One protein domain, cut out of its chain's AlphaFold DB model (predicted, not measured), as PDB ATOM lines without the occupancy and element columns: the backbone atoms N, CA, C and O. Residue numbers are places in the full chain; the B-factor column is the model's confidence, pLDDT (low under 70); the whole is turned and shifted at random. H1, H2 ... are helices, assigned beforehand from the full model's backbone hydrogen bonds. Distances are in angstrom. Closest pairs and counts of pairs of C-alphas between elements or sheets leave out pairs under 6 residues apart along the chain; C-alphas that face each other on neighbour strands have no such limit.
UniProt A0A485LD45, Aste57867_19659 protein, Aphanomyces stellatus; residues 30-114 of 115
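Overview. This is residues 30 to 114 of the 115 residues of the protein "Aste57867_19659 protein" of Aphanomyces stellatus (UniProt A0A485LD45). The model is an open, loose frame: two equally long helices, H2 and H5, run nearly the same direction as separate prongs with a gap between them, and H1, H3, H4 and a long loop, residues 65 to 88, lie toward the ends where these prongs begin. H1 and H2 make a corner, the link from H2 folds back to H3 near the middle, and residues 103 to 114, mostly H5, stick out at the far end. The printed part has 85 residues with five named helices, H1 to H5 in chain order, and no named strand; its class is all helix. It is loose, with a radius of gyration of the C-alphas of 15.6 A and spans of 46 by 33 by 23 A.

Along the chain. Find C-alpha 40 at (51.592, -0.604, 37.568); from there H2, residues 40 to 52, runs 18.1 A to C-alpha 52. Before it, H1, residues 32 to 38, begins at C-alpha 32, at (51.382, -11.492, 41.121), and is 10.0 A long. After it, look at residues 61 to 64 for the short H3, 4.8 A long. Further on, H4, residues 89 to 95, covers 10.1 A. H5, residues 100 to 112, runs 18.4 A and ends at C-alpha 112, at (19.753, -0.678, 58.917).

Arrangement. Start at H2, which is close to H1 but not clearly touching it: the closest C-alphas, those of Gln 36 and Leu 43, are 7.4 A apart. Their lines are about perpendicular, at 83 degrees. From H1, look to H3, close but not clearly touching, where the closest C-alphas, those of Arg 32 and Ser 61, are 7.2 A apart. H3 and H4 are also close but not clearly touching, with the closest C-alphas, those of Asn 63 and Tyr 95, 6.4 A apart. H5 is apart from H1, H2, H3 and H4. Residues 69 to 70 pair antiparallel with residues 30 to 31 and with residues 65 to 66. In H1, H2, H4 and H5 every O i to N i+4 pair is within hydrogen-bond range; H3 is too short for such a pair, and its one O i to N i+3 pair is not within range.

Size, cuts and confidence. The two C-alphas farthest apart, those of Glu 38 and Arg 114, are 46.9 A apart. The printed part has no cut. The link from H3 to H4, 24 residues, is long; H1 to H2 and H4 to H5 are tight links, and H2 to H3 is short. Mean pLDDT of the printed part is 86.1; look at residues 109 to 114 for the values under 70.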
ATOM      1  N   VAL A  30      51.530 -17.365  36.948       88.94
ATOM      2  CA  VAL A  30      51.977 -15.969  36.871       88.94
ATOM      3  C   VAL A  30      52.334 -15.484  38.267       88.94
ATOM      4  O   VAL A  30      51.596 -15.721  39.218       88.94
ATOM      5  N   ARG A  31      53.453 -14.774  38.409       94.06
ATOM      6  CA  ARG A  31      53.782 -14.101  39.668       94.06
ATOM      7  C   ARG A  31      52.985 -12.809  39.787       94.06
ATOM      8  O   ARG A  31      53.075 -11.946  38.913       94.06
ATOM      9  N   ARG A  32      52.229 -12.663  40.875       94.12
ATOM     10  CA  ARG A  32      51.382 -11.492  41.121       94.12
ATOM     11  C   ARG A  32      52.219 -10.217  41.173       94.12
ATOM     12  O   ARG A  32      51.862  -9.240  40.523       94.12
ATOM     13  N   SER A  33      53.339 -10.234  41.891       95.50
ATOM     14  CA  SER A  33      54.249  -9.089  41.995       95.50
ATOM     15  C   SER A  33      54.829  -8.649  40.647       95.50
ATOM     16  O   SER A  33      54.921  -7.450  40.380       95.50
ATOM     17  N   ASP A  34      55.178  -9.596  39.772       96.12
ATOM     18  CA  ASP A  34      55.686  -9.289  38.434       96.12
ATOM     19  C   ASP A  34      54.586  -8.668  37.569       96.12
ATOM     20  O   ASP A  34      54.791  -7.589  37.007       96.12
ATOM     21  N   PHE A  35      53.386  -9.261  37.565       93.44
ATOM     22  CA  PHE A  35      52.225  -8.702  36.874       93.44
ATOM     23  C   PHE A  35      51.896  -7.285  37.363       93.44
ATOM     24  O   PHE A  35      51.687  -6.380  36.553       93.44
ATOM     25  N   GLN A  36      51.887  -7.064  38.680       94.94
ATOM     26  CA  GLN A  36      51.625  -5.753  39.274       94.94
ATOM     27  C   GLN A  36      52.691  -4.726  38.888       94.94
ATOM     28  O   GLN A  36      52.354  -3.586  38.578       94.94
ATOM     29  N   ARG A  37      53.970  -5.119  38.869       97.19
ATOM     30  CA  ARG A  37      55.076  -4.242  38.468       97.19
ATOM     31  C   ARG A  37      54.972  -3.843  36.998       97.19
ATOM     32  O   ARG A  37      55.109  -2.666  36.678       97.19
ATOM     33  N   GLU A  38      54.718  -4.804  36.117       97.31
ATOM     34  CA  GLU A  38      54.609  -4.577  34.670       97.31
ATOM     35  C   GLU A  38      53.390  -3.715  34.316       97.31
ATOM     36  O   GLU A  38      53.462  -2.833  33.459       97.31
ATOM     37  N   ASN A  39      52.287  -3.901  35.042       96.56
ATOM     38  CA  ASN A  39      51.019  -3.221  34.788       96.56
ATOM     39  C   ASN A  39      50.746  -2.057  35.752       96.56
ATOM     40  O   ASN A  39      49.631  -1.536  35.785       96.56
ATOM     41  N   ALA A  40      51.752  -1.604  36.509       96.31
ATOM     42  CA  ALA A  40      51.592  -0.604  37.568       96.31
ATOM     43  C   ALA A  40      50.894   0.676  37.084       96.31
ATOM     44  O   ALA A  40      50.054   1.234  37.783       96.31
ATOM     45  N   HIS A  41      51.198   1.118  35.862       95.06
ATOM     46  CA  HIS A  41      50.578   2.298  35.262       95.06
ATOM     47  C   HIS A  41      49.053   2.151  35.092       95.06
ATOM     48  O   HIS A  41      48.314   3.088  35.395       95.06
ATOM     49  N   LEU A  42      48.575   0.974  34.671       95.81
ATOM     50  CA  LEU A  42      47.146   0.676  34.537       95.81
ATOM     51  C   LEU A  42      46.491   0.538  35.908       95.81
ATOM     52  O   LEU A  42      45.455   1.151  36.161       95.81
ATOM     53  N   LEU A  43      47.118  -0.225  36.807       95.62
ATOM     54  CA  LEU A  43      46.593  -0.470  38.148       95.62
ATOM     55  C   LEU A  43      46.457   0.831  38.946       95.62
ATOM     56  O   LEU A  43      45.437   1.043  39.598       95.62
ATOM     57  N   HIS A  44      47.428   1.741  38.838       95.62
ATOM     58  CA  HIS A  44      47.338   3.067  39.449       95.62
ATOM     59  C   HIS A  44      46.197   3.904  38.866       95.62
ATOM     60  O   HIS A  44      45.471   4.543  39.625       95.62
ATOM     61  N   GLY A  45      46.006   3.890  37.542       96.75
ATOM     62  CA  GLY A  45      44.900   4.602  36.900       96.75
ATOM     63  C   GLY A  45      43.533   4.094  37.364       96.75
ATOM     64  O   GLY A  45      42.664   4.889  37.720       96.75
ATOM     65  N   ILE A  46      43.366   2.771  37.434       95.50
ATOM     66  CA  ILE A  46      42.141   2.128  37.928       95.50
ATOM     67  C   ILE A  46      41.908   2.483  39.400       95.50
ATOM     68  O   ILE A  46      40.812   2.908  39.761       95.50
ATOM     69  N   ALA A  47      42.934   2.363  40.246       95.56
ATOM     70  CA  ALA A  47      42.828   2.689  41.666       95.56
ATOM     71  C   ALA A  47      42.439   4.160  41.891       95.56
ATOM     72  O   ALA A  47      41.569   4.440  42.717       95.56
ATOM     73  N   ALA A  48      43.021   5.087  41.125       96.38
ATOM     74  CA  ALA A  48      42.688   6.508  41.197       96.38
ATOM     75  C   ALA A  48      41.240   6.787  40.766       96.38
ATOM     76  O   ALA A  48      40.515   7.479  41.475       96.38
ATOM     77  N   ALA A  49      40.793   6.207  39.647       96.69
ATOM     78  CA  ALA A  49      39.424   6.376  39.161       96.69
ATOM     79  C   ALA A  49      38.382   5.803  40.137       96.69
ATOM     80  O   ALA A  49      37.330   6.400  40.352       96.69
ATOM     81  N   VAL A  50      38.677   4.661  40.766       96.31
ATOM     82  CA  VAL A  50      37.802   4.076  41.793       96.31
ATOM     83  C   VAL A  50      37.768   4.945  43.052       96.31
ATOM     84  O   VAL A  50      36.699   5.119  43.638       96.31
ATOM     85  N   ALA A  51      38.902   5.520  43.458       95.31
ATOM     86  CA  ALA A  51      38.962   6.424  44.604       95.31
ATOM     87  C   ALA A  51      38.163   7.720  44.373       95.31
ATOM     88  O   ALA A  51      37.479   8.168  45.291       95.31
ATOM     89  N   ASP A  52      38.184   8.275  43.157       97.25
ATOM     90  CA  ASP A  52      37.456   9.504  42.790       97.25
ATOM     91  C   ASP A  52      35.936   9.381  43.005       97.25
ATOM     92  O   ASP A  52      35.267  10.324  43.426       97.25
ATOM     93  N   ILE A  53      35.390   8.176  42.823       95.88
ATOM     94  CA  ILE A  53      33.965   7.890  43.045       95.88
ATOM     95  C   ILE A  53      33.650   7.372  44.459       95.88
ATOM     96  O   ILE A  53      32.552   6.859  44.690       95.88
ATOM     97  N   ASN A  54      34.595   7.458  45.408       93.88
ATOM     98  CA  ASN A  54      34.519   6.804  46.724       93.88
ATOM     99  C   ASN A  54      34.182   5.300  46.625       93.88
ATOM    100  O   ASN A  54      33.480   4.732  47.469       93.88
ATOM    101  N   GLY A  55      34.649   4.660  45.554       89.12
ATOM    102  CA  GLY A  55      34.459   3.245  45.297       89.12
ATOM    103  C   GLY A  55      35.423   2.381  46.105       89.12
ATOM    104  O   GLY A  55      36.385   2.851  46.710       89.12
ATOM    105  N   THR A  56      35.164   1.079  46.117       88.94
ATOM    106  CA  THR A  56      36.082   0.083  46.679       88.94
ATOM    107  C   THR A  56      36.568  -0.800  45.544       88.94
ATOM    108  O   THR A  56      35.754  -1.448  44.886       88.94
ATOM    109  N   LEU A  57      37.880  -0.811  45.305       89.94
ATOM    110  CA  LEU A  57      38.484  -1.699  44.320       89.94
ATOM    111  C   LEU A  57      38.556  -3.109  44.913       89.94
ATOM    112  O   LEU A  57      39.072  -3.294  46.014       89.94
ATOM    113  N   LEU A  58      38.011  -4.085  44.189       87.50
ATOM    114  CA  LEU A  58      38.101  -5.499  44.536       87.50
ATOM    115  C   LEU A  58      39.212  -6.122  43.695       87.50
ATOM    116  O   LEU A  58      39.094  -6.168  42.471       87.50
ATOM    117  N   ASP A  59      40.277  -6.583  44.344       87.00
ATOM    118  CA  ASP A  59      41.374  -7.280  43.679       87.00
ATOM    119  C   ASP A  59      41.159  -8.796  43.780       87.00
ATOM    120  O   ASP A  59      41.263  -9.393  44.851       87.00
ATOM    121  N   TYR A  60      40.833  -9.436  42.655       86.12
ATOM    122  CA  TYR A  60      40.635 -10.887  42.613       86.12
ATOM    123  C   TYR A  60      41.936 -11.678  42.786       86.12
ATOM    124  O   TYR A  60      41.880 -12.861  43.127       86.12
ATOM    125  N   SER A  61      43.104 -11.056  42.593       86.94
ATOM    126  CA  SER A  61      44.391 -11.727  42.802       86.94
ATOM    127  C   SER A  61      44.614 -12.120  44.266       86.94
ATOM    128  O   SER A  61      45.358 -13.059  44.533       86.94
ATOM    129  N   ASP A  62      43.912 -11.492  45.213       83.25
ATOM    130  CA  ASP A  62      43.924 -11.896  46.624       83.25
ATOM    131  C   ASP A  62      43.280 -13.274  46.861       83.25
ATOM    132  O   ASP A  62      43.599 -13.944  47.841       83.25
ATOM    133  N   ASN A  63      42.387 -13.715  45.970       85.38
ATOM    134  CA  ASN A  63      41.789 -15.052  46.014       85.38
ATOM    135  C   ASN A  63      42.489 -16.048  45.093       85.38
ATOM    136  O   ASN A  63      42.550 -17.237  45.401       85.38
ATOM    137  N   LEU A  64      42.934 -15.575  43.930       84.94
ATOM    138  CA  LEU A  64      43.417 -16.429  42.848       84.94
ATOM    139  C   LEU A  64      44.919 -16.722  42.934       84.94
ATOM    140  O   LEU A  64      45.416 -17.542  42.166       84.94
ATOM    141  N   CYS A  65      45.639 -16.069  43.850       88.75
ATOM    142  CA  CYS A  65      47.077 -16.231  44.003       88.75
ATOM    143  C   CYS A  65      47.438 -16.669  45.428       88.75
ATOM    144  O   CYS A  65      46.946 -16.112  46.410       88.75
ATOM    145  N   TRP A  66      48.339 -17.644  45.546       88.31
ATOM    146  CA  TRP A  66      48.888 -18.136  46.810       88.31
ATOM    147  C   TRP A  66      50.378 -17.810  46.893       88.31
ATOM    148  O   TRP A  66      51.113 -18.098  45.953       88.31
ATOM    149  N   GLU A  67      50.830 -17.206  47.999       90.69
ATOM    150  CA  GLU A  67      52.249 -16.853  48.214       90.69
ATOM    151  C   GLU A  67      52.899 -16.162  46.994       90.69
ATOM    152  O   GLU A  67      54.012 -16.488  46.595       90.69
ATOM    153  N   ASP A  68      52.185 -15.201  46.390       93.31
ATOM    154  CA  ASP A  68      52.589 -14.444  45.187       93.31
ATOM    155  C   ASP A  68      52.486 -15.194  43.845       93.31
ATOM    156  O   ASP A  68      52.796 -14.629  42.799       93.31
ATOM    157  N   THR A  69      51.995 -16.433  43.829       92.38
ATOM    158  CA  THR A  69      51.842 -17.240  42.609       92.38
ATOM    159  C   THR A  69      50.371 -17.440  42.262       92.38
ATOM    160  O   THR A  69      49.603 -17.992  43.045       92.38
ATOM    161  N   CYS A  70      49.972 -16.991  41.078       89.62
ATOM    162  CA  CYS A  70      48.640 -17.164  40.517       89.62
ATOM    163  C   CYS A  70      48.639 -18.403  39.622       89.62
ATOM    164  O   CYS A  70      49.134 -18.368  38.490       89.62
ATOM    165  N   GLU A  71      48.121 -19.507  40.150       87.19
ATOM    166  CA  GLU A  71      48.041 -20.774  39.430       87.19
ATOM    167  C   GLU A  71      46.914 -20.744  38.392       87.19
ATOM    168  O   GLU A  71      45.834 -20.194  38.614       87.19
ATOM    169  N   THR A  72      47.149 -21.369  37.241       84.56
ATOM    170  CA  THR A  72      46.129 -21.530  36.191       84.56
ATOM    171  C   THR A  72      45.307 -22.802  36.375       84.56
ATOM    172  O   THR A  72      44.286 -22.987  35.707       84.56
ATOM    173  N   VAL A  73      45.713 -23.656  37.319       82.88
ATOM    174  CA  VAL A  73      45.016 -24.866  37.754       82.88
ATOM    175  C   VAL A  73      44.810 -24.847  39.268       82.88
ATOM    176  O   VAL A  73      45.637 -24.324  40.008       82.88
ATOM    177  N   ASN A  74      43.706 -25.415  39.749       79.56
ATOM    178  CA  ASN A  74      43.478 -25.578  41.185       79.56
ATOM    179  C   ASN A  74      44.256 -26.788  41.749       79.56
ATOM    180  O   ASN A  74      44.897 -27.543  41.017       79.56
ATOM    181  N   GLY A  75      44.164 -27.016  43.065       78.75
ATOM    182  CA  GLY A  75      44.834 -28.139  43.741       78.75
ATOM    183  C   GLY A  75      44.379 -29.537  43.289       78.75
ATOM    184  O   GLY A  75      45.022 -30.529  43.624       78.75
ATOM    185  N   GLN A  76      43.288 -29.625  42.528       81.19
ATOM    186  CA  GLN A  76      42.741 -30.840  41.927       81.19
ATOM    187  C   GLN A  76      43.181 -31.015  40.461       81.19
ATOM    188  O   GLN A  76      42.841 -32.018  39.836       81.19
ATOM    189  N   GLY A  77      43.948 -30.067  39.910       78.44
ATOM    190  CA  GLY A  77      44.402 -30.070  38.519       78.44
ATOM    191  C   GLY A  77      43.357 -29.575  37.517       78.44
ATOM    192  O   GLY A  77      43.540 -29.747  36.313       78.44
ATOM    193  N   GLU A  78      42.263 -28.971  37.984       80.44
ATOM    194  CA  GLU A  78      41.227 -28.413  37.117       80.44
ATOM    195  C   GLU A  78      41.581 -26.978  36.697       80.44
ATOM    196  O   GLU A  78      42.117 -26.219  37.508       80.44
ATOM    197  N   PRO A  79      41.247 -26.562  35.463       82.38
ATOM    198  CA  PRO A  79      41.486 -25.199  34.996       82.38
ATOM    199  C   PRO A  79      40.766 -24.149  35.852       82.38
ATOM    200  O   PRO A  79      39.564 -24.261  36.100       82.38
ATOM    201  N   VAL A  80      41.465 -23.076  36.228       85.44
ATOM    202  CA  VAL A  80      40.853 -21.922  36.908       85.44
ATOM    203  C   VAL A  80      39.994 -21.106  35.934       85.44
ATOM    204  O   VAL A  80      38.908 -20.648  36.311       85.44
ATOM    205  N   TYR A  81      40.436 -20.993  34.678       83.44
ATOM    206  CA  TYR A  81      39.821 -20.189  33.617       83.44
ATOM    207  C   TYR A  81      39.082 -21.050  32.583       83.44
ATOM    208  O   TYR A  81      39.421 -22.214  32.343       83.44
ATOM    209  N   ALA A  82      37.989 -20.516  32.039       80.94
ATOM    210  CA  ALA A  82      37.213 -21.137  30.967       80.94
ATOM    211  C   ALA A  82      37.919 -20.953  29.618       80.94
ATOM    212  O   ALA A  82      38.017 -21.912  28.855       80.94
ATOM    213  N   ASP A  83      38.444 -19.749  29.403       77.12
ATOM    214  CA  ASP A  83      39.169 -19.277  28.226       77.12
ATOM    215  C   ASP A  83      40.279 -18.293  28.671       77.12
ATOM    216  O   ASP A  83      40.858 -18.485  29.743       77.12
ATOM    217  N   ASP A  84      40.634 -17.299  27.851       76.00
ATOM    218  CA  ASP A  84      41.763 -16.392  28.105       76.00
ATOM    219  C   ASP A  84      41.513 -15.359  29.216       76.00
ATOM    220  O   ASP A  84      42.471 -14.912  29.850       76.00
ATOM    221  N   ASP A  85      40.260 -14.978  29.472       79.69
ATOM    222  CA  ASP A  85      39.911 -13.890  30.395       79.69
ATOM    223  C   ASP A  85      38.694 -14.176  31.294       79.69
ATOM    224  O   ASP A  85      38.428 -13.417  32.231       79.69
ATOM    225  N   HIS A  86      37.998 -15.302  31.108       85.19
ATOM    226  CA  HIS A  86      36.855 -15.684  31.938       85.19
ATOM    227  C   HIS A  86      37.226 -16.721  33.002       85.19
ATOM    228  O   HIS A  86      37.655 -17.839  32.713       85.19
ATOM    229  N   ILE A  87      36.977 -16.396  34.274       86.38
ATOM    230  CA  ILE A  87      37.106 -17.352  35.385       86.38
ATOM    231  C   ILE A  87      35.962 -18.375  35.304       86.38
ATOM    232  O   ILE A  87      34.799 -18.008  35.113       86.38
ATOM    233  N   ARG A  88      36.249 -19.672  35.501       86.25
ATOM    234  CA  ARG A  88      35.197 -20.703  35.511       86.25
ATOM    235  C   ARG A  88      34.221 -20.491  36.659       86.25
ATOM    236  O   ARG A  88      34.620 -20.230  37.790       86.25
ATOM    237  N   ALA A  89      32.942 -20.764  36.402       88.44
ATOM    238  CA  ALA A  89      31.898 -20.720  37.428       88.44
ATOM    239  C   ALA A  89      32.218 -21.613  38.642       88.44
ATOM    240  O   ALA A  89      31.947 -21.229  39.778       88.44
ATOM    241  N   PHE A  90      32.827 -22.782  38.412       86.44
ATOM    242  CA  PHE A  90      33.303 -23.652  39.488       86.44
ATOM    243  C   PHE A  90      34.361 -22.958  40.357       86.44
ATOM    244  O   PHE A  90      34.243 -22.961  41.580       86.44
ATOM    245  N   SER A  91      35.357 -22.320  39.739       86.94
ATOM    246  CA  SER A  91      36.418 -21.607  40.452       86.94
ATOM    247  C   SER A  91      35.862 -20.432  41.256       86.94
ATOM    248  O   SER A  91      36.165 -20.299  42.439       86.94
ATOM    249  N   VAL A  92      34.974 -19.634  40.649       88.19
ATOM    250  CA  VAL A  92      34.296 -18.520  41.331       88.19
ATOM    251  C   VAL A  92      33.530 -19.018  42.555       88.19
ATOM    252  O   VAL A  92      33.705 -18.488  43.647       88.19
ATOM    253  N   ARG A  93      32.719 -20.071  42.395       87.12
ATOM    254  CA  ARG A  93      31.875 -20.614  43.468       87.12
ATOM    255  C   ARG A  93      32.670 -21.093  44.683       87.12
ATOM    256  O   ARG A  93      32.160 -20.997  45.794       87.12
ATOM    257  N   ASN A  94      33.852 -21.666  44.467       85.75
ATOM    258  CA  ASN A  94      34.590 -22.356  45.523       85.75
ATOM    259  C   ASN A  94      35.756 -21.543  46.103       85.75
ATOM    260  O   ASN A  94      36.138 -21.801  47.243       85.75
ATOM    261  N   TYR A  95      36.320 -20.584  45.357       83.44
ATOM    262  CA  TYR A  95      37.579 -19.930  45.740       83.44
ATOM    263  C   TYR A  95      37.542 -18.393  45.735       83.44
ATOM    264  O   TYR A  95      38.442 -17.776  46.299       83.44
ATOM    265  N   VAL A  96      36.520 -17.748  45.155       86.56
ATOM    266  CA  VAL A  96      36.443 -16.274  45.076       86.56
ATOM    267  C   VAL A  96      35.577 -15.711  46.206       86.56
ATOM    268  O   VAL A  96      34.378 -15.495  46.046       86.56
ATOM    269  N   SER A  97      36.198 -15.443  47.358       85.56
ATOM    270  CA  SER A  97      35.521 -14.897  48.551       85.56
ATOM    271  C   SER A  97      35.531 -13.367  48.648       85.56
ATOM    272  O   SER A  97      34.813 -12.800  49.469       85.56
ATOM    273  N   VAL A  98      36.274 -12.642  47.800       84.12
ATOM    274  CA  VAL A  98      36.296 -11.162  47.815       84.12
ATOM    275  C   VAL A  98      34.923 -10.529  47.536       84.12
ATOM    276  O   VAL A  98      34.710  -9.351  47.826       84.12
ATOM    277  N   LEU A  99      33.955 -11.294  47.016       81.31
ATOM    278  CA  LEU A  99      32.562 -10.861  46.865       81.31
ATOM    279  C   LEU A  99      31.749 -10.958  48.167       81.31
ATOM    280  O   LEU A  99      30.742 -10.257  48.311       81.31
ATOM    281  N   ASP A 100      32.193 -11.745  49.149       83.62
ATOM    282  CA  ASP A 100      31.466 -11.955  50.407       83.62
ATOM    283  C   ASP A 100      31.313 -10.649  51.189       83.62
ATOM    284  O   ASP A 100      30.256 -10.383  51.761       83.62
ATOM    285  N   GLN A 101      32.314  -9.766  51.149       82.44
ATOM    286  CA  GLN A 101      32.225  -8.441  51.772       82.44
ATOM    287  C   GLN A 101      31.163  -7.541  51.123       82.44
ATOM    288  O   GLN A 101      30.548  -6.723  51.812       82.44
ATOM    289  N   VAL A 102      30.899  -7.693  49.822       82.94
ATOM    290  CA  VAL A 102      29.851  -6.939  49.117       82.94
ATOM    291  C   VAL A 102      28.478  -7.432  49.570       82.94
ATOM    292  O   VAL A 102      27.600  -6.635  49.926       82.94
ATOM    293  N   VAL A 103      28.303  -8.754  49.639       84.19
ATOM    294  CA  VAL A 103      27.071  -9.387  50.131       84.19
ATOM    295  C   VAL A 103      26.831  -9.038  51.604       84.19
ATOM    296  O   VAL A 103      25.738  -8.601  51.966       84.19
ATOM    297  N   ALA A 104      27.854  -9.131  52.451       83.69
ATOM    298  CA  ALA A 104      27.762  -8.781  53.865       83.69
ATOM    299  C   ALA A 104      27.358  -7.309  54.066       83.69
ATOM    300  O   ALA A 104      26.413  -7.019  54.805       83.69
ATOM    301  N   ARG A 105      28.003  -6.370  53.356       80.81
ATOM    302  CA  ARG A 105      27.673  -4.935  53.435       80.81
ATOM    303  C   ARG A 105      26.272  -4.619  52.910       80.81
ATOM    304  O   ARG A 105      25.574  -3.792  53.499       80.81
ATOM    305  N   SER A 106      25.838  -5.259  51.825       79.19
ATOM    306  CA  SER A 106      24.490  -5.048  51.272       79.19
ATOM    307  C   SER A 106      23.388  -5.578  52.199       79.19
ATOM    308  O   SER A 106      22.351  -4.930  52.361       79.19
ATOM    309  N   ASN A 107      23.625  -6.698  52.888       75.69
ATOM    310  CA  ASN A 107      22.719  -7.223  53.910       75.69
ATOM    311  C   ASN A 107      22.662  -6.329  55.155       75.69
ATOM    312  O   ASN A 107      21.573  -6.073  55.669       75.69
ATOM    313  N   PHE A 108      23.799  -5.788  55.597       72.56
ATOM    314  CA  PHE A 108      23.836  -4.831  56.704       72.56
ATOM    315  C   PHE A 108      22.994  -3.580  56.410       72.56
ATOM    316  O   PHE A 108      22.143  -3.203  57.216       72.56
ATOM    317  N   LYS A 109      23.149  -2.973  55.223       64.62
ATOM    318  CA  LYS A 109      22.358  -1.794  54.822       64.62
ATOM    319  C   LYS A 109      20.856  -2.080  54.723       64.62
ATOM    320  O   LYS A 109      20.051  -1.217  55.068       64.62
ATOM    321  N   ARG A 110      20.456  -3.281  54.291       65.81
ATOM    322  CA  ARG A 110      19.039  -3.692  54.286       65.81
ATOM    323  C   ARG A 110      18.441  -3.772  55.688       65.81
ATOM    324  O   ARG A 110      17.291  -3.391  55.866       65.81
ATOM    325  N   ASN A 111      19.202  -4.233  56.676       64.75
ATOM    326  CA  ASN A 111      18.717  -4.290  58.055       64.75
ATOM    327  C   ASN A 111      18.709  -2.903  58.717       64.75
ATOM    328  O   ASN A 111      17.773  -2.586  59.440       64.75
ATOM    329  N   ALA A 112      19.689  -2.050  58.408       60.44
ATOM    330  CA  ALA A 112      19.753  -0.678  58.917       60.44
ATOM    331  C   ALA A 112      18.685   0.267  58.329       60.44
ATOM    332  O   ALA A 112      18.378   1.275  58.945       60.44
ATOM    333  N   SER A 113      18.117  -0.042  57.157       60.09
ATOM    334  CA  SER A 113      17.040   0.744  56.514       60.09
ATOM    335  C   SER A 113      15.624   0.267  56.863       60.09
ATOM    336  O   SER A 113      14.646   0.819  56.365       60.09
ATOM    337  N   ARG A 114      15.505  -0.777  57.692       58.69
ATOM    338  CA  ARG A 114      14.230  -1.298  58.214       58.69
ATOM    339  C   ARG A 114      13.900  -0.796  59.629       58.69
ATOM    340  O   ARG A 114      12.895  -1.228  60.190       58.69
TER     341      ARG A 114